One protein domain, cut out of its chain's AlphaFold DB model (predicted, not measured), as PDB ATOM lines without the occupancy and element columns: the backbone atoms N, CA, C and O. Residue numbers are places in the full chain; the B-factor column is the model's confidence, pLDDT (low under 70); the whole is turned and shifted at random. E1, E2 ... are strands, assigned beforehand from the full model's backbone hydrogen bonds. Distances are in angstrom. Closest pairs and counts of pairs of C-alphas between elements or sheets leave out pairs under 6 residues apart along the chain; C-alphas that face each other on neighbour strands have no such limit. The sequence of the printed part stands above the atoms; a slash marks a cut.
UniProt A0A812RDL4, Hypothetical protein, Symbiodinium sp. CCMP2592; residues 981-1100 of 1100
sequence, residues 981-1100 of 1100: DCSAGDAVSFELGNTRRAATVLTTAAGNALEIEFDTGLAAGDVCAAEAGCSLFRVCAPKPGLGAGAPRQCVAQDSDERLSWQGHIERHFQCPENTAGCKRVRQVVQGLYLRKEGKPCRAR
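AT A GLANCE: This is residues 981 to 1100 of the 1100 residues of the protein "Hypothetical protein" of Symbiodinium sp. CCMP2592 (UniProt A0A812RDL4). One strongly twisted sheet of six strands folds back on itself into a small, not fully closed roll, and beyond it lies a loop-rich second part where the short strands E4 and E7 pair and the hairpin E5 and E6 reaches away as an arm. The printed part has 120 residues and no named helix; strands E1 to E10 follow in that order, and the sheets, E8 E3 E2 E1 E9 E10, E4 E7 and E5 E6, are antiparallel. The class is all strand, though under half of the residues, 56 of 120, are in named elements. The whole is flat, spanning 45 by 44 by 22 A, and only just compact, close to loose, with a radius of gyration of the C-alphas of 16.1 A.

IN THESE COORDINATES: E1, residues 987 to 992, runs 16.3 A from C-alpha 987 at (6.756, 39.349, -46.515). E2, residues 995 to 1004, is the longest strand, 22.3 A, and bends by 72 degrees at residue 998. E3, residues 1009 to 1015, spans 19.4 A. E4 is residues 1036 to 1038. E5, residues 1054 to 1059, and E6, residues 1065 to 1070, span 16.1 A and 15.4 A. E7, residues 1075 to 1077, runs on into E8, residues 1080 to 1086, across a break of 2 residues at 74 degrees; E8 spans 18.7 A. E9 is residues 1090 to 1092. E10, residues 1095 to 1099, ends with C-alpha 1099 at (11.221, 50.402, -40.901).

HOW THE PARTS SIT: E1, E2 and E3 form a meander, each strand the antiparallel neighbour of the one before; N 990 and O 997 are 2.8 A apart, N 1013 and O 1000 2.9 A. The sheet is a folded sheet, bent back so that E8 and E3 face E1, E9 and E10, with E2 as the hinge. E8 is an edge strand beside E3, with N 1083 and O 1012 3.0 A apart. E9 is beside E1, with N 1091 and O 989 2.8 A apart, and beside the edge strand E10, with N 1097 and O 1090 2.8 A apart. E8 and E10 are only just apart, their closest C-alphas 8.3 A apart. In E4 and E7, N 1037 and O 1076 are 2.9 A apart. In the hairpin E5 and E6, N 1056 and O 1068 are 2.9 A apart; both strands are apart from E4 and E7. Residues 981 to 982 pair with 1098 to 1099 of E10, parallel.

THE WHOLE: The C-alphas farthest apart, those of Trp 1061 and Arg 1100, the chain's last residue, lie 50.7 A apart. The printed part has no cut. The links E3 to E4, 20 residues, and E4 to E5, 15 residues, are long. The mean pLDDT of the printed part is 82.6; 22 residues are under 70, among them 1042 to 1048 and 1059 to 1067.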
ATOM      1  N   ASP A 981      14.478  48.388 -47.067       95.62
ATOM      2  CA  ASP A 981      13.281  49.091 -46.592       95.62
ATOM      3  C   ASP A 981      12.112  48.095 -46.463       95.62
ATOM      4  O   ASP A 981      11.764  47.405 -47.433       95.62
ATOM      5  N   CYS A 982      11.510  48.040 -45.274       97.12
ATOM      6  CA  CYS A 982      10.385  47.180 -44.925       97.12
ATOM      7  C   CYS A 982       9.211  48.027 -44.417       97.12
ATOM      8  O   CYS A 982       9.347  48.765 -43.439       97.12
ATOM      9  N   SER A 983       8.063  47.881 -45.071       96.94
ATOM     10  CA  SER A 983       6.820  48.611 -44.798       96.94
ATOM     11  C   SER A 983       5.646  47.634 -44.631       96.94
ATOM     12  O   SER A 983       5.761  46.437 -44.900       96.94
ATOM     13  N   ALA A 984       4.495  48.141 -44.185       97.19
ATOM     14  CA  ALA A 984       3.271  47.354 -44.019       97.19
ATOM     15  C   ALA A 984       2.907  46.538 -45.279       97.19
ATOM     16  O   ALA A 984       2.833  47.072 -46.387       97.19
ATOM     17  N   GLY A 985       2.651  45.241 -45.094       97.06
ATOM     18  CA  GLY A 985       2.347  44.270 -46.149       97.06
ATOM     19  C   GLY A 985       3.547  43.466 -46.665       97.06
ATOM     20  O   GLY A 985       3.335  42.485 -47.377       97.06
ATOM     21  N   ASP A 986       4.785  43.824 -46.309       97.88
ATOM     22  CA  ASP A 986       5.973  43.082 -46.745       97.88
ATOM     23  C   ASP A 986       6.066  41.681 -46.123       97.88
ATOM     24  O   ASP A 986       5.936  41.505 -44.909       97.88
ATOM     25  N   ALA A 987       6.379  40.687 -46.958       97.81
ATOM     26  CA  ALA A 987       6.756  39.349 -46.515       97.81
ATOM     27  C   ALA A 987       8.238  39.325 -46.110       97.81
ATOM     28  O   ALA A 987       9.120  39.658 -46.907       97.81
ATOM     29  N   VAL A 988       8.512  38.913 -44.875       97.69
ATOM     30  CA  VAL A 988       9.838  38.955 -44.245       97.69
ATOM     31  C   VAL A 988      10.156  37.638 -43.533       97.69
ATOM     32  O   VAL A 988       9.275  36.870 -43.151       97.69
ATOM     33  N   SER A 989      11.442  37.357 -43.354       97.00
ATOM     34  CA  SER A 989      11.945  36.229 -42.570       97.00
ATOM     35  C   SER A 989      12.304  36.710 -41.168       97.00
ATOM     36  O   SER A 989      13.309  37.394 -41.002       97.00
ATOM     37  N   PHE A 990      11.511  36.340 -40.169       94.50
ATOM     38  CA  PHE A 990      11.817  36.576 -38.762       94.50
ATOM     39  C   PHE A 990      12.837  35.556 -38.251       94.50
ATOM     40  O   PHE A 990      12.635  34.348 -38.394       94.50
ATOM     41  N   GLU A 991      13.932  36.055 -37.684       91.00
ATOM     42  CA  GLU A 991      15.070  35.299 -37.161       91.00
ATOM     43  C   GLU A 991      15.289  35.700 -35.694       91.00
ATOM     44  O   GLU A 991      15.733  36.811 -35.412       91.00
ATOM     45  N   LEU A 992      14.962  34.801 -34.758       81.94
ATOM     46  CA  LEU A 992      15.203  34.999 -33.324       81.94
ATOM     47  C   LEU A 992      15.816  33.734 -32.713       81.94
ATOM     48  O   LEU A 992      15.203  32.659 -32.707       81.94
ATOM     49  N   GLY A 993      17.054  33.864 -32.227       83.06
ATOM     50  CA  GLY A 993      17.903  32.718 -31.901       83.06
ATOM     51  C   GLY A 993      18.026  31.772 -33.102       83.06
ATOM     52  O   GLY A 993      18.130  32.208 -34.245       83.06
ATOM     53  N   ASN A 994      17.914  30.467 -32.853       77.88
ATOM     54  CA  ASN A 994      17.947  29.443 -33.905       77.88
ATOM     55  C   ASN A 994      16.619  29.301 -34.681       77.88
ATOM     56  O   ASN A 994      16.500  28.426 -35.540       77.88
ATOM     57  N   THR A 995      15.598  30.120 -34.391       79.00
ATOM     58  CA  THR A 995      14.271  29.970 -35.006       79.00
ATOM     59  C   THR A 995      14.082  30.938 -36.166       79.00
ATOM     60  O   THR A 995      14.068  32.153 -35.979       79.00
ATOM     61  N   ARG A 996      13.849  30.383 -37.361       90.19
ATOM     62  CA  ARG A 996      13.474  31.131 -38.566       90.19
ATOM     63  C   ARG A 996      12.005  30.893 -38.921       90.19
ATOM     64  O   ARG A 996      11.567  29.742 -39.034       90.19
ATOM     65  N   ARG A 997      11.231  31.964 -39.111       93.50
ATOM     66  CA  ARG A 997       9.808  31.923 -39.499       93.50
ATOM     67  C   ARG A 997       9.511  32.913 -40.620       93.50
ATOM     68  O   ARG A 997      10.074  33.998 -40.661       93.50
ATOM     69  N   ALA A 998       8.594  32.549 -41.511       96.19
ATOM     70  CA  ALA A 998       7.985  33.518 -42.414       96.19
ATOM     71  C   ALA A 998       6.989  34.378 -41.621       96.19
ATOM     72  O   ALA A 998       6.173  33.842 -40.867       96.19
ATOM     73  N   ALA A 999       7.068  35.689 -41.799       97.25
ATOM     74  CA  ALA A 999       6.212  36.671 -41.158       97.25
ATOM     75  C   ALA A 999       5.788  37.747 -42.170       97.25
ATOM     76  O   ALA A 999       6.418  37.918 -43.216       97.25
ATOM     77  N   THR A1000       4.739  38.490 -41.843       97.94
ATOM     78  CA  THR A1000       4.278  39.645 -42.619       97.94
ATOM     79  C   THR A1000       4.339  40.880 -41.737       97.94
ATOM     80  O   THR A1000       3.814  40.858 -40.624       97.94
ATOM     81  N   VAL A1001       4.949  41.960 -42.222       97.44
ATOM     82  CA  VAL A1001       4.919  43.261 -41.541       97.44
ATOM     83  C   VAL A1001       3.483  43.789 -41.555       97.44
ATOM     84  O   VAL A1001       2.890  43.947 -42.621       97.44
ATOM     85  N   LEU A1002       2.921  44.071 -40.383       96.62
ATOM     86  CA  LEU A1002       1.611  44.702 -40.236       96.62
ATOM     87  C   LEU A1002       1.729  46.223 -40.216       96.62
ATOM     88  O   LEU A1002       1.046  46.902 -40.979       96.62
ATOM     89  N   THR A1003       2.588  46.743 -39.340       95.94
ATOM     90  CA  THR A1003       2.764  48.175 -39.095       95.94
ATOM     91  C   THR A1003       4.224  48.491 -38.767       95.94
ATOM     92  O   THR A1003       4.984  47.640 -38.298       95.94
ATOM     93  N   THR A1004       4.630  49.730 -39.025       92.62
ATOM     94  CA  THR A1004       5.884  50.312 -38.535       92.62
ATOM     95  C   THR A1004       5.626  50.950 -37.174       92.62
ATOM     96  O   THR A1004       4.798  51.855 -37.068       92.62
ATOM     97  N   ALA A1005       6.325  50.488 -36.142       88.44
ATOM     98  CA  ALA A1005       6.325  51.123 -34.828       88.44
ATOM     99  C   ALA A1005       7.390  52.239 -34.776       88.44
ATOM    100  O   ALA A1005       8.137  52.444 -35.732       88.44
ATOM    101  N   ALA A1006       7.458  52.982 -33.669       83.00
ATOM    102  CA  ALA A1006       8.452  54.043 -33.501       83.00
ATOM    103  C   ALA A1006       9.896  53.491 -33.518       83.00
ATOM    104  O   ALA A1006      10.178  52.435 -32.948       83.00
ATOM    105  N   GLY A1007      10.816  54.229 -34.150       87.56
ATOM    106  CA  GLY A1007      12.195  53.788 -34.388       87.56
ATOM    107  C   GLY A1007      12.291  52.684 -35.449       87.56
ATOM    108  O   GLY A1007      11.423  52.547 -36.306       87.56
ATOM    109  N   ASN A1008      13.337  51.854 -35.396       90.88
ATOM    110  CA  ASN A1008      13.494  50.716 -36.316       90.88
ATOM    111  C   ASN A1008      12.705  49.463 -35.865       90.88
ATOM    112  O   ASN A1008      13.225  48.346 -35.908       90.88
ATOM    113  N   ALA A1009      11.480  49.639 -35.370       93.69
ATOM    114  CA  ALA A1009      10.632  48.557 -34.873       93.69
ATOM    115  C   ALA A1009       9.457  48.284 -35.825       93.69
ATOM    116  O   ALA A1009       8.870  49.192 -36.411       93.69
ATOM    117  N   LEU A1010       9.110  47.010 -35.985       95.25
ATOM    118  CA  LEU A1010       8.094  46.527 -36.916       95.25
ATOM    119  C   LEU A1010       7.158  45.575 -36.165       95.25
ATOM    120  O   LEU A1010       7.613  44.621 -35.531       95.25
ATOM    121  N   GLU A1011       5.851  45.822 -36.229       95.56
ATOM    122  CA  GLU A1011       4.860  44.832 -35.812       95.56
ATOM    123  C   GLU A1011       4.751  43.782 -36.916       95.56
ATOM    124  O   GLU A1011       4.452  44.108 -38.067       95.56
ATOM    125  N   ILE A1012       4.983  42.519 -36.574       95.88
ATOM    126  CA  ILE A1012       4.872  41.390 -37.497       95.88
ATOM    127  C   ILE A1012       3.754  40.442 -37.083       95.88
ATOM    128  O   ILE A1012       3.487  40.266 -35.897       95.88
ATOM    129  N   GLU A1013       3.153  39.768 -38.061       95.88
ATOM    130  CA  GLU A1013       2.297  38.599 -37.857       95.88
ATOM    131  C   GLU A1013       2.983  37.357 -38.436       95.88
ATOM    132  O   GLU A1013       3.397  37.365 -39.595       95.88
ATOM    133  N   PHE A1014       3.092  36.282 -37.655       94.56
ATOM    134  CA  PHE A1014       3.614  34.994 -38.124       94.56
ATOM    135  C   PHE A1014       2.700  33.832 -37.723       94.56
ATOM    136  O   PHE A1014       1.995  33.894 -36.714       94.56
ATOM    137  N   ASP A1015       2.707  32.767 -38.527       92.12
ATOM    138  CA  ASP A1015       1.984  31.523 -38.242       92.12
ATOM    139  C   ASP A1015       2.841  30.616 -37.340       92.12
ATOM    140  O   ASP A1015       4.050  30.466 -37.544       92.12
ATOM    141  N   THR A1016       2.227  30.031 -36.313       85.81
ATOM    142  CA  THR A1016       2.914  29.145 -35.355       85.81
ATOM    143  C   THR A1016       2.989  27.693 -35.833       85.81
ATOM    144  O   THR A1016       3.704  26.890 -35.233       85.81
ATOM    145  N   GLY A1017       2.256  27.341 -36.896       83.62
ATOM    146  CA  GLY A1017       2.027  25.968 -37.343       83.62
ATOM    147  C   GLY A1017       0.906  25.248 -36.583       83.62
ATOM    148  O   GLY A1017       0.635  24.078 -36.860       83.62
ATOM    149  N   LEU A1018       0.238  25.911 -35.630       79.56
ATOM    150  CA  LEU A1018      -0.814  25.303 -34.813       79.56
ATOM    151  C   LEU A1018      -2.167  25.333 -35.541       79.56
ATOM    152  O   LEU A1018      -2.678  26.381 -35.934       79.56
ATOM    153  N   ALA A1019      -2.784  24.159 -35.699       71.31
ATOM    154  CA  ALA A1019      -4.005  23.990 -36.495       71.31
ATOM    155  C   ALA A1019      -5.257  24.684 -35.915       71.31
ATOM    156  O   ALA A1019      -6.225  24.909 -36.643       71.31
ATOM    157  N   ALA A1020      -5.250  25.018 -34.621       63.50
ATOM    158  CA  ALA A1020      -6.359  25.638 -33.904       63.50
ATOM    159  C   ALA A1020      -5.880  26.880 -33.145       63.50
ATOM    160  O   ALA A1020      -4.817  26.844 -32.531       63.50
ATOM    161  N   GLY A1021      -6.689  27.942 -33.176       65.31
ATOM    162  CA  GLY A1021      -6.403  29.221 -32.529       65.31
ATOM    163  C   GLY A1021      -6.866  30.419 -33.355       65.31
ATOM    164  O   GLY A1021      -6.927  30.348 -34.584       65.31
ATOM    165  N   ASP A1022      -7.148  31.527 -32.673       75.00
ATOM    166  CA  ASP A1022      -7.304  32.845 -33.296       75.00
ATOM    167  C   ASP A1022      -5.931  33.531 -33.466       75.00
ATOM    168  O   ASP A1022      -4.875  32.948 -33.190       75.00
ATOM    169  N   VAL A1023      -5.941  34.780 -33.945       76.62
ATOM    170  CA  VAL A1023      -4.773  35.669 -33.883       76.62
ATOM    171  C   VAL A1023      -4.618  36.177 -32.453       76.62
ATOM    172  O   VAL A1023      -5.532  36.807 -31.919       76.62
ATOM    173  N   CYS A1024      -3.458  35.946 -31.850       78.94
ATOM    174  CA  CYS A1024      -3.113  36.521 -30.559       78.94
ATOM    175  C   CYS A1024      -2.352  37.836 -30.751       78.94
ATOM    176  O   CYS A1024      -1.336  37.876 -31.446       78.94
ATOM    177  N   ALA A1025      -2.864  38.908 -30.145       73.25
ATOM    178  CA  ALA A1025      -2.255  40.232 -30.182       73.25
ATOM    179  C   ALA A1025      -1.023  40.320 -29.265       73.25
ATOM    180  O   ALA A1025      -0.979  39.663 -28.222       73.25
ATOM    181  N   ALA A1026      -0.071  41.188 -29.616       66.25
ATOM    182  CA  ALA A1026       1.121  41.459 -28.807       66.25
ATOM    183  C   ALA A1026       0.764  41.957 -27.391       66.25
ATOM    184  O   ALA A1026       1.395  41.560 -26.415       66.25
ATOM    185  N   GLU A1027      -0.305  42.754 -27.276       63.41
ATOM    186  CA  GLU A1027      -0.847  43.319 -26.025       63.41
ATOM    187  C   GLU A1027      -1.152  42.269 -24.945       63.41
ATOM    188  O   GLU A1027      -1.097  42.561 -23.754       63.41
ATOM    189  N   ALA A1028      -1.444  41.027 -25.344       60.81
ATOM    190  CA  ALA A1028      -1.698  39.918 -24.427       60.81
ATOM    191  C   ALA A1028      -0.409  39.339 -23.792       60.81
ATOM    192  O   ALA A1028      -0.483  38.417 -22.978       60.81
ATOM    193  N   GLY A1029       0.772  39.845 -24.170       74.06
ATOM    194  CA  GLY A1029       2.080  39.305 -23.782       74.06
ATOM    195  C   GLY A1029       2.506  38.078 -24.598       74.06
ATOM    196  O   GLY A1029       3.351  37.302 -24.147       74.06
ATOM    197  N   CYS A1030       1.893  37.864 -25.766       77.81
ATOM    198  CA  CYS A1030       2.196  36.738 -26.644       77.81
ATOM    199  C   CYS A1030       3.498  36.958 -27.411       77.81
ATOM    200  O   CYS A1030       3.785  38.050 -27.896       77.81
ATOM    201  N   SER A1031       4.265  35.884 -27.561       84.00
ATOM    202  CA  SER A1031       5.510  35.869 -28.326       84.00
ATOM    203  C   SER A1031       5.746  34.489 -28.929       84.00
ATOM    204  O   SER A1031       5.023  33.539 -28.619       84.00
ATOM    205  N   LEU A1032       6.800  34.351 -29.735       80.06
ATOM    206  CA  LEU A1032       7.274  33.055 -30.242       80.06
ATOM    207  C   LEU A1032       7.478  31.994 -29.134       80.06
ATOM    208  O   LEU A1032       7.324  30.806 -29.398       80.06
ATOM    209  N   PHE A1033       7.777  32.418 -27.899       77.38
ATOM    210  CA  PHE A1033       7.992  31.544 -26.735       77.38
ATOM    211  C   PHE A1033       6.762  31.425 -25.813       77.38
ATOM    212  O   PHE A1033       6.746  30.617 -24.886       77.38
ATOM    213  N   ARG A1034       5.723  32.241 -26.038       80.31
ATOM    214  CA  ARG A1034       4.471  32.275 -25.261       80.31
ATOM    215  C   ARG A1034       3.285  32.258 -26.218       80.31
ATOM    216  O   ARG A1034       2.559  33.239 -26.361       80.31
ATOM    217  N   VAL A1035       3.141  31.131 -26.912       81.88
ATOM    218  CA  VAL A1035       2.145  30.915 -27.975       81.88
ATOM    219  C   VAL A1035       0.798  30.389 -27.467       81.88
ATOM    220  O   VAL A1035      -0.036  30.012 -28.284       81.88
ATOM    221  N   CYS A1036       0.570  30.316 -26.154       80.12
ATOM    222  CA  CYS A1036      -0.690  29.831 -25.589       80.12
ATOM    223  C   CYS A1036      -1.524  30.998 -25.060       80.12
ATOM    224  O   CYS A1036      -1.035  31.809 -24.278       80.12
ATOM    225  N   ALA A1037      -2.800  31.054 -25.429       81.25
ATOM    226  CA  ALA A1037      -3.767  32.025 -24.919       81.25
ATOM    227  C   ALA A1037      -4.958  31.310 -24.251       81.25
ATOM    228  O   ALA A1037      -5.222  30.144 -24.560       81.25
ATOM    229  N   PRO A1038      -5.715  31.955 -23.345       78.69
ATOM    230  CA  PRO A1038      -6.841  31.313 -22.671       78.69
ATOM    231  C   PRO A1038      -7.922  30.924 -23.686       78.69
ATOM    232  O   PRO A1038      -8.247  31.711 -24.580       78.69
ATOM    233  N   LYS A1039      -8.488  29.714 -23.572       78.19
ATOM    234  CA  LYS A1039      -9.493  29.231 -24.535       78.19
ATOM    235  C   LYS A1039     -10.719  30.158 -24.546       78.19
ATOM    236  O   LYS A1039     -11.309  30.385 -23.485       78.19
ATOM    237  N   PRO A1040     -11.171  30.642 -25.720       66.75
ATOM    238  CA  PRO A1040     -12.412  31.401 -25.800       66.75
ATOM    239  C   PRO A1040     -13.583  30.531 -25.320       66.75
ATOM    240  O   PRO A1040     -13.785  29.421 -25.807       66.75
ATOM    241  N   GLY A1041     -14.338  31.036 -24.341       72.00
ATOM    242  CA  GLY A1041     -15.491  30.347 -23.746       72.00
ATOM    243  C   GLY A1041     -15.339  29.956 -22.272       72.00
ATOM    244  O   GLY A1041     -16.355  29.709 -21.627       72.00
ATOM    245  N   LEU A1042     -14.134  29.990 -21.689       64.69
ATOM    246  CA  LEU A1042     -13.888  29.671 -20.266       64.69
ATOM    247  C   LEU A1042     -14.298  30.786 -19.268       64.69
ATOM    248  O   LEU A1042     -13.742  30.912 -18.182       64.69
ATOM    249  N   GLY A1043     -15.310  31.580 -19.630       62.97
ATOM    250  CA  GLY A1043     -15.798  32.739 -18.880       62.97
ATOM    251  C   GLY A1043     -15.299  34.064 -19.464       62.97
ATOM    252  O   GLY A1043     -14.102  34.303 -19.575       62.97
ATOM    253  N   ALA A1044     -16.229  34.958 -19.815       52.06
ATOM    254  CA  ALA A1044     -15.934  36.220 -20.511       52.06
ATOM    255  C   ALA A1044     -15.153  37.266 -19.679       52.06
ATOM    256  O   ALA A1044     -14.822  38.324 -20.203       52.06
ATOM    257  N   GLY A1045     -14.880  36.986 -18.399       60.75
ATOM    258  CA  GLY A1045     -14.123  37.858 -17.494       60.75
ATOM    259  C   GLY A1045     -12.654  37.469 -17.296       60.75
ATOM    260  O   GLY A1045     -11.940  38.199 -16.615       60.75
ATOM    261  N   ALA A1046     -12.186  36.346 -17.851       60.25
ATOM    262  CA  ALA A1046     -10.771  35.988 -17.776       60.25
ATOM    263  C   ALA A1046      -9.961  36.882 -18.740       60.25
ATOM    264  O   ALA A1046     -10.230  36.851 -19.946       60.25
ATOM    265  N   PRO A1047      -8.984  37.680 -18.262       58.41
ATOM    266  CA  PRO A1047      -8.150  38.479 -19.149       58.41
ATOM    267  C   PRO A1047      -7.371  37.557 -20.093       58.41
ATOM    268  O   PRO A1047      -6.863  36.512 -19.682       58.41
ATOM    269  N   ARG A1048      -7.265  37.945 -21.369       67.25
ATOM    270  CA  ARG A1048      -6.477  37.218 -22.375       67.25
ATOM    271  C   ARG A1048      -4.984  37.410 -22.091       67.25
ATOM    272  O   ARG A1048      -4.345  38.245 -22.714       67.25
ATOM    273  N   GLN A1049      -4.456  36.670 -21.123       74.25
ATOM    274  CA  GLN A1049      -3.035  36.646 -20.777       74.25
ATOM    275  C   GLN A1049      -2.350  35.493 -21.500       74.25
ATOM    276  O   GLN A1049      -2.798  34.350 -21.395       74.25
ATOM    277  N   CYS A1050      -1.265  35.772 -22.213       78.50
ATOM    278  CA  CYS A1050      -0.498  34.724 -22.866       78.50
ATOM    279  C   CYS A1050       0.334  33.951 -21.846       78.50
ATOM    280  O   CYS A1050       1.118  34.513 -21.078       78.50
ATOM    281  N   VAL A1051       0.134  32.641 -21.842       80.69
ATOM    282  CA  VAL A1051       0.747  31.703 -20.908       80.69
ATOM    283  C   VAL A1051       1.941  31.050 -21.602       80.69
ATOM    284  O   VAL A1051       1.923  30.808 -22.813       80.69
ATOM    285  N   ALA A1052       3.001  30.780 -20.841       77.62
ATOM    286  CA  ALA A1052       4.083  29.932 -21.321       77.62
ATOM    287  C   ALA A1052       3.552  28.525 -21.646       77.62
ATOM    288  O   ALA A1052       2.561  28.078 -21.067       77.62
ATOM    289  N   GLN A1053       4.210  27.833 -22.575       80.12
ATOM    290  CA  GLN A1053       3.990  26.400 -22.743       80.12
ATOM    291  C   GLN A1053       4.544  25.664 -21.519       80.12
ATOM    292  O   GLN A1053       5.652  25.961 -21.076       80.12
ATOM    293  N   ASP A1054       3.795  24.687 -21.011       82.12
ATOM    294  CA  ASP A1054       4.347  23.692 -20.101       82.12
ATOM    295  C   ASP A1054       5.282  22.794 -20.930       82.12
ATOM    296  O   ASP A1054       4.875  22.217 -21.942       82.12
ATOM    297  N   SER A1055       6.553  22.700 -20.539       83.25
ATOM    298  CA  SER A1055       7.513  21.786 -21.162       83.25
ATOM    299  C   SER A1055       7.595  20.492 -20.361       83.25
ATOM    300  O   SER A1055       8.062  20.502 -19.222       83.25
ATOM    301  N   ASP A1056       7.185  19.382 -20.965       79.69
ATOM    302  CA  ASP A1056       7.420  18.048 -20.421       79.69
ATOM    303  C   ASP A1056       8.762  17.526 -20.962       79.69
ATOM    304  O   ASP A1056       8.912  17.290 -22.165       79.69
ATOM    305  N   GLU A1057       9.762  17.417 -20.085       81.06
ATOM    306  CA  GLU A1057      11.065  16.830 -20.400       81.06
ATOM    307  C   GLU A1057      10.992  15.313 -20.264       81.06
ATOM    308  O   GLU A1057      11.009  14.757 -19.164       81.06
ATOM    309  N   ARG A1058      10.943  14.630 -21.406       73.94
ATOM    310  CA  ARG A1058      10.931  13.170 -21.457       73.94
ATOM    311  C   ARG A1058      12.262  12.678 -21.972       73.94
ATOM    312  O   ARG A1058      12.741  13.137 -23.002       73.94
ATOM    313  N   LEU A1059      12.836  11.690 -21.298       62.19
ATOM    314  CA  LEU A1059      13.911  10.926 -21.911       62.19
ATOM    315  C   LEU A1059      13.315  10.111 -23.062       62.19
ATOM    316  O   LEU A1059      12.382   9.328 -22.865       62.19
ATOM    317  N   SER A1060      13.861  10.298 -24.261       58.69
ATOM    318  CA  SER A1060      13.655   9.384 -25.375       58.69
ATOM    319  C   SER A1060      14.107   7.981 -24.966       58.69
ATOM    320  O   SER A1060      14.860   7.794 -24.007       58.69
ATOM    321  N   TRP A1061      13.732   6.971 -25.747       49.69
ATOM    322  CA  TRP A1061      14.212   5.603 -25.529       49.69
ATOM    323  C   TRP A1061      15.750   5.458 -25.620       49.69
ATOM    324  O   TRP A1061      16.277   4.418 -25.244       49.69
ATOM    325  N   GLN A1062      16.464   6.486 -26.101       50.09
ATOM    326  CA  GLN A1062      17.931   6.563 -26.177       50.09
ATOM    327  C   GLN A1062      18.555   7.333 -24.995       50.09
ATOM    328  O   GLN A1062      19.767   7.526 -24.963       50.09
ATOM    329  N   GLY A1063      17.749   7.826 -24.047       59.88
ATOM    330  CA  GLY A1063      18.220   8.681 -22.953       59.88
ATOM    331  C   GLY A1063      18.493  10.137 -23.353       59.88
ATOM    332  O   GLY A1063      19.115  10.865 -22.584       59.88
ATOM    333  N   HIS A1064      18.043  10.588 -24.530       62.22
ATOM    334  CA  HIS A1064      18.123  12.003 -24.918       62.22
ATOM    335  C   HIS A1064      16.944  12.778 -24.320       62.22
ATOM    336  O   HIS A1064      15.828  12.269 -24.323       62.22
ATOM    337  N   ILE A1065      17.151  14.013 -23.861       57.06
ATOM    338  CA  ILE A1065      16.059  14.856 -23.350       57.06
ATOM    339  C   ILE A1065      15.244  15.405 -24.532       57.06
ATOM    340  O   ILE A1065      15.678  16.318 -25.232       57.06
ATOM    341  N   GLU A1066      14.045  14.869 -24.743       63.59
ATOM    342  CA  GLU A1066      13.026  15.443 -25.621       63.59
ATOM    343  C   GLU A1066      12.156  16.429 -24.827       63.59
ATOM    344  O   GLU A1066      11.417  16.037 -23.921       63.59
ATOM    345  N   ARG A1067      12.198  17.715 -25.194       68.25
ATOM    346  CA  ARG A1067      11.269  18.730 -24.673       68.25
ATOM    347  C   ARG A1067       9.977  18.737 -25.484       68.25
ATOM    348  O   ARG A1067       9.937  19.239 -26.607       68.25
ATOM    349  N   HIS A1068       8.903  18.224 -24.889       74.31
ATOM    350  CA  HIS A1068       7.554  18.271 -25.450       74.31
ATOM    351  C   HIS A1068       6.812  19.494 -24.908       74.31
ATOM    352  O   HIS A1068       6.321  19.487 -23.781       74.31
ATOM    353  N   PHE A1069       6.719  20.553 -25.712       77.06
ATOM    354  CA  PHE A1069       5.990  21.769 -25.346       77.06
ATOM    355  C   PHE A1069       4.483  21.594 -25.558       77.06
ATOM    356  O   PHE A1069       4.018  21.398 -26.685       77.06
ATOM    357  N   GLN A1070       3.708  21.703 -24.483       82.31
ATOM    358  CA  GLN A1070       2.249  21.629 -24.501       82.31
ATOM    359  C   GLN A1070       1.654  22.927 -23.954       82.31
ATOM    360  O   GLN A1070       2.209  23.572 -23.072       82.31
ATOM    361  N   CYS A1071       0.512  23.344 -24.494       81.88
ATOM    362  CA  CYS A1071      -0.224  24.455 -23.900       81.88
ATOM    363  C   CYS A1071      -0.915  23.976 -22.610       81.88
ATOM    364  O   CYS A1071      -1.593  22.945 -22.674       81.88
ATOM    365  N   PRO A1072      -0.791  24.702 -21.477       83.44
ATOM    366  CA  PRO A1072      -1.431  24.334 -20.215       83.44
ATOM    367  C   PRO A1072      -2.933  24.078 -20.366       83.44
ATOM    368  O   PRO A1072      -3.593  24.654 -21.245       83.44
ATOM    369  N   GLU A1073      -3.508  23.263 -19.481       82.44
ATOM    370  CA  GLU A1073      -4.954  23.028 -19.479       82.44
ATOM    371  C   GLU A1073      -5.736  24.353 -19.487       82.44
ATOM    372  O   GLU A1073      -5.357  25.340 -18.859       82.44
ATOM    373  N   ASN A1074      -6.847  24.380 -20.227       82.38
ATOM    374  CA  ASN A1074      -7.675  25.572 -20.468       82.38
ATOM    375  C   ASN A1074      -7.048  26.677 -21.346       82.38
ATOM    376  O   ASN A1074      -7.724  27.669 -21.626       82.38
ATOM    377  N   THR A1075      -5.848  26.476 -21.900       83.75
ATOM    378  CA  THR A1075      -5.276  27.339 -22.952       83.75
ATOM    379  C   THR A1075      -5.321  26.678 -24.339       83.75
ATOM    380  O   THR A1075      -5.406  25.455 -24.472       83.75
ATOM    381  N   ALA A1076      -5.359  27.489 -25.391       81.12
ATOM    382  CA  ALA A1076      -5.238  27.075 -26.785       81.12
ATOM    383  C   ALA A1076      -3.972  27.678 -27.389       81.12
ATOM    384  O   ALA A1076      -3.547  28.763 -26.996       81.12
ATOM    385  N   GLY A1077      -3.418  26.997 -28.388       83.69
ATOM    386  CA  GLY A1077      -2.410  27.593 -29.250       83.69
ATOM    387  C   GLY A1077      -2.950  28.831 -29.965       83.69
ATOM    388  O   GLY A1077      -4.104  28.869 -30.388       83.69
ATOM    389  N   CYS A1078      -2.106  29.838 -30.114       84.44
ATOM    390  CA  CYS A1078      -2.301  30.949 -31.026       84.44
ATOM    391  C   CYS A1078      -1.953  30.463 -32.429       84.44
ATOM    392  O   CYS A1078      -0.811  30.074 -32.664       84.44
ATOM    393  N   LYS A1079      -2.897  30.485 -33.376       88.12
ATOM    394  CA  LYS A1079      -2.602  30.080 -34.762       88.12
ATOM    395  C   LYS A1079      -1.657  31.079 -35.429       88.12
ATOM    396  O   LYS A1079      -0.734  30.702 -36.142       88.12
ATOM    397  N   ARG A1080      -1.887  32.365 -35.167       90.62
ATOM    398  CA  ARG A1080      -1.003  33.459 -35.569       90.62
ATOM    399  C   ARG A1080      -0.680  34.316 -34.357       90.62
ATOM    400  O   ARG A1080      -1.555  34.543 -33.518       90.62
ATOM    401  N   VAL A1081       0.554  34.786 -34.273       91.00
ATOM    402  CA  VAL A1081       1.025  35.682 -33.212       91.00
ATOM    403  C   VAL A1081       1.409  37.009 -33.843       91.00
ATOM    404  O   VAL A1081       2.092  37.027 -34.869       91.00
ATOM    405  N   ARG A1082       0.966  38.104 -33.223       93.44
ATOM    406  CA  ARG A1082       1.475  39.448 -33.492       93.44
ATOM    407  C   ARG A1082       2.529  39.804 -32.466       93.44
ATOM    408  O   ARG A1082       2.305  39.600 -31.276       93.44
ATOM    409  N   GLN A1083       3.656  40.334 -32.919       92.25
ATOM    410  CA  GLN A1083       4.756  40.733 -32.048       92.25
ATOM    411  C   GLN A1083       5.470  41.950 -32.641       92.25
ATOM    412  O   GLN A1083       5.721  41.994 -33.842       92.25
ATOM    413  N   VAL A1084       5.821  42.926 -31.801       93.38
ATOM    414  CA  VAL A1084       6.725  44.016 -32.193       93.38
ATOM    415  C   VAL A1084       8.161  43.521 -32.053       93.38
ATOM    416  O   VAL A1084       8.546  43.016 -30.997       93.38
ATOM    417  N   VAL A1085       8.944  43.644 -33.121       93.88
ATOM    418  CA  VAL A1085      10.345  43.207 -33.185       93.88
ATOM    419  C   VAL A1085      11.194  44.286 -33.855       93.88
ATOM    420  O   VAL A1085      10.700  45.044 -34.688       93.88
ATOM    421  N   GLN A1086      12.479  44.382 -33.510       94.56
ATOM    422  CA  GLN A1086      13.379  45.297 -34.218       94.56
ATOM    423  C   GLN A1086      13.694  44.772 -35.625       94.56
ATOM    424  O   GLN A1086      13.847  43.567 -35.827       94.56
ATOM    425  N   GLY A1087      13.838  45.682 -36.592       94.44
ATOM    426  CA  GLY A1087      14.079  45.357 -38.000       94.44
ATOM    427  C   GLY A1087      15.346  44.533 -38.254       94.44
ATOM    428  O   GLY A1087      15.392  43.775 -39.218       94.44
ATOM    429  N   LEU A1088      16.331  44.579 -37.351       93.88
ATOM    430  CA  LEU A1088      17.537  43.747 -37.430       93.88
ATOM    431  C   LEU A1088      17.249  42.232 -37.321       93.88
ATOM    432  O   LEU A1088      17.959  41.438 -37.937       93.88
ATOM    433  N   TYR A1089      16.169  41.838 -36.630       94.81
ATOM    434  CA  TYR A1089      15.690  40.448 -36.519       94.81
ATOM    435  C   TYR A1089      14.800  40.013 -37.696       94.81
ATOM    436  O   TYR A1089      14.251  38.909 -37.700       94.81
ATOM    437  N   LEU A1090      14.606  40.878 -38.692       96.25
ATOM    438  CA  LEU A1090      13.790  40.610 -39.870       96.25
ATOM    439  C   LEU A1090      14.664  40.671 -41.114       96.25
ATOM    440  O   LEU A1090      15.389  41.639 -41.318       96.25
ATOM    441  N   ARG A1091      14.576  39.663 -41.982       96.44
ATOM    442  CA  ARG A1091      15.256  39.656 -43.278       96.44
ATOM    443  C   ARG A1091      14.263  39.810 -44.422       96.44
ATOM    444  O   ARG A1091      13.410  38.945 -44.615       96.44
ATOM    445  N   LYS A1092      14.428  40.849 -45.238       96.81
ATOM    446  CA  LYS A1092      13.782  40.992 -46.552       96.81
ATOM    447  C   LYS A1092      14.854  40.787 -47.617       96.81
ATOM    448  O   LYS A1092      15.912  41.402 -47.553       96.81
ATOM    449  N   GLU A1093      14.632  39.844 -48.533       94.69
ATOM    450  CA  GLU A1093      15.622  39.452 -49.560       94.69
ATOM    451  C   GLU A1093      17.005  39.060 -48.979       94.69
ATOM    452  O   GLU A1093      18.042  39.219 -49.617       94.69
ATOM    453  N   GLY A1094      17.029  38.545 -47.743       91.94
ATOM    454  CA  GLY A1094      18.254  38.180 -47.018       91.94
ATOM    455  C   GLY A1094      18.962  39.333 -46.291       91.94
ATOM    456  O   GLY A1094      19.933  39.075 -45.586       91.94
ATOM    457  N   LYS A1095      18.479  40.577 -46.403       93.69
ATOM    458  CA  LYS A1095      19.030  41.761 -45.717       93.69
ATOM    459  C   LYS A1095      18.204  42.161 -44.492       93.69
ATOM    460  O   LYS A1095      16.985  42.013 -44.557       93.69
ATOM    461  N   PRO A1096      18.813  42.692 -43.408       94.44
ATOM    462  CA  PRO A1096      18.075  43.236 -42.264       94.44
ATOM    463  C   PRO A1096      17.048  44.289 -42.700       94.44
ATOM    464  O   PRO A1096      17.327  45.105 -43.582       94.44
ATOM    465  N   CYS A1097      15.872  44.291 -42.081       95.62
ATOM    466  CA  CYS A1097      14.852  45.293 -42.342       95.62
ATOM    467  C   CYS A1097      15.205  46.641 -41.720       95.62
ATOM    468  O   CYS A1097      15.723  46.740 -40.604       95.62
ATOM    469  N   ARG A1098      14.786  47.685 -42.426       94.81
ATOM    470  CA  ARG A1098      14.649  49.033 -41.898       94.81
ATOM    471  C   ARG A1098      13.202  49.488 -42.027       94.81
ATOM    472  O   ARG A1098      12.672  49.478 -43.137       94.81
ATOM    473  N   ALA A1099      12.583  49.876 -40.916       93.12
ATOM    474  CA  ALA A1099      11.221  50.402 -40.901       93.12
ATOM    475  C   ALA A1099      11.092  51.652 -41.793       93.12
ATOM    476  O   ALA A1099      11.997  52.495 -41.818       93.12
ATOM    477  N   ARG A1100       9.990  51.746 -42.545       89.19
ATOM    478  CA  ARG A1100       9.709  52.845 -43.477       89.19
ATOM    479  C   ARG A1100       8.219  53.132 -43.641       89.19
ATOM    480  O   ARG A1100       7.491  52.162 -43.954       89.19
TER     481      ARG A1100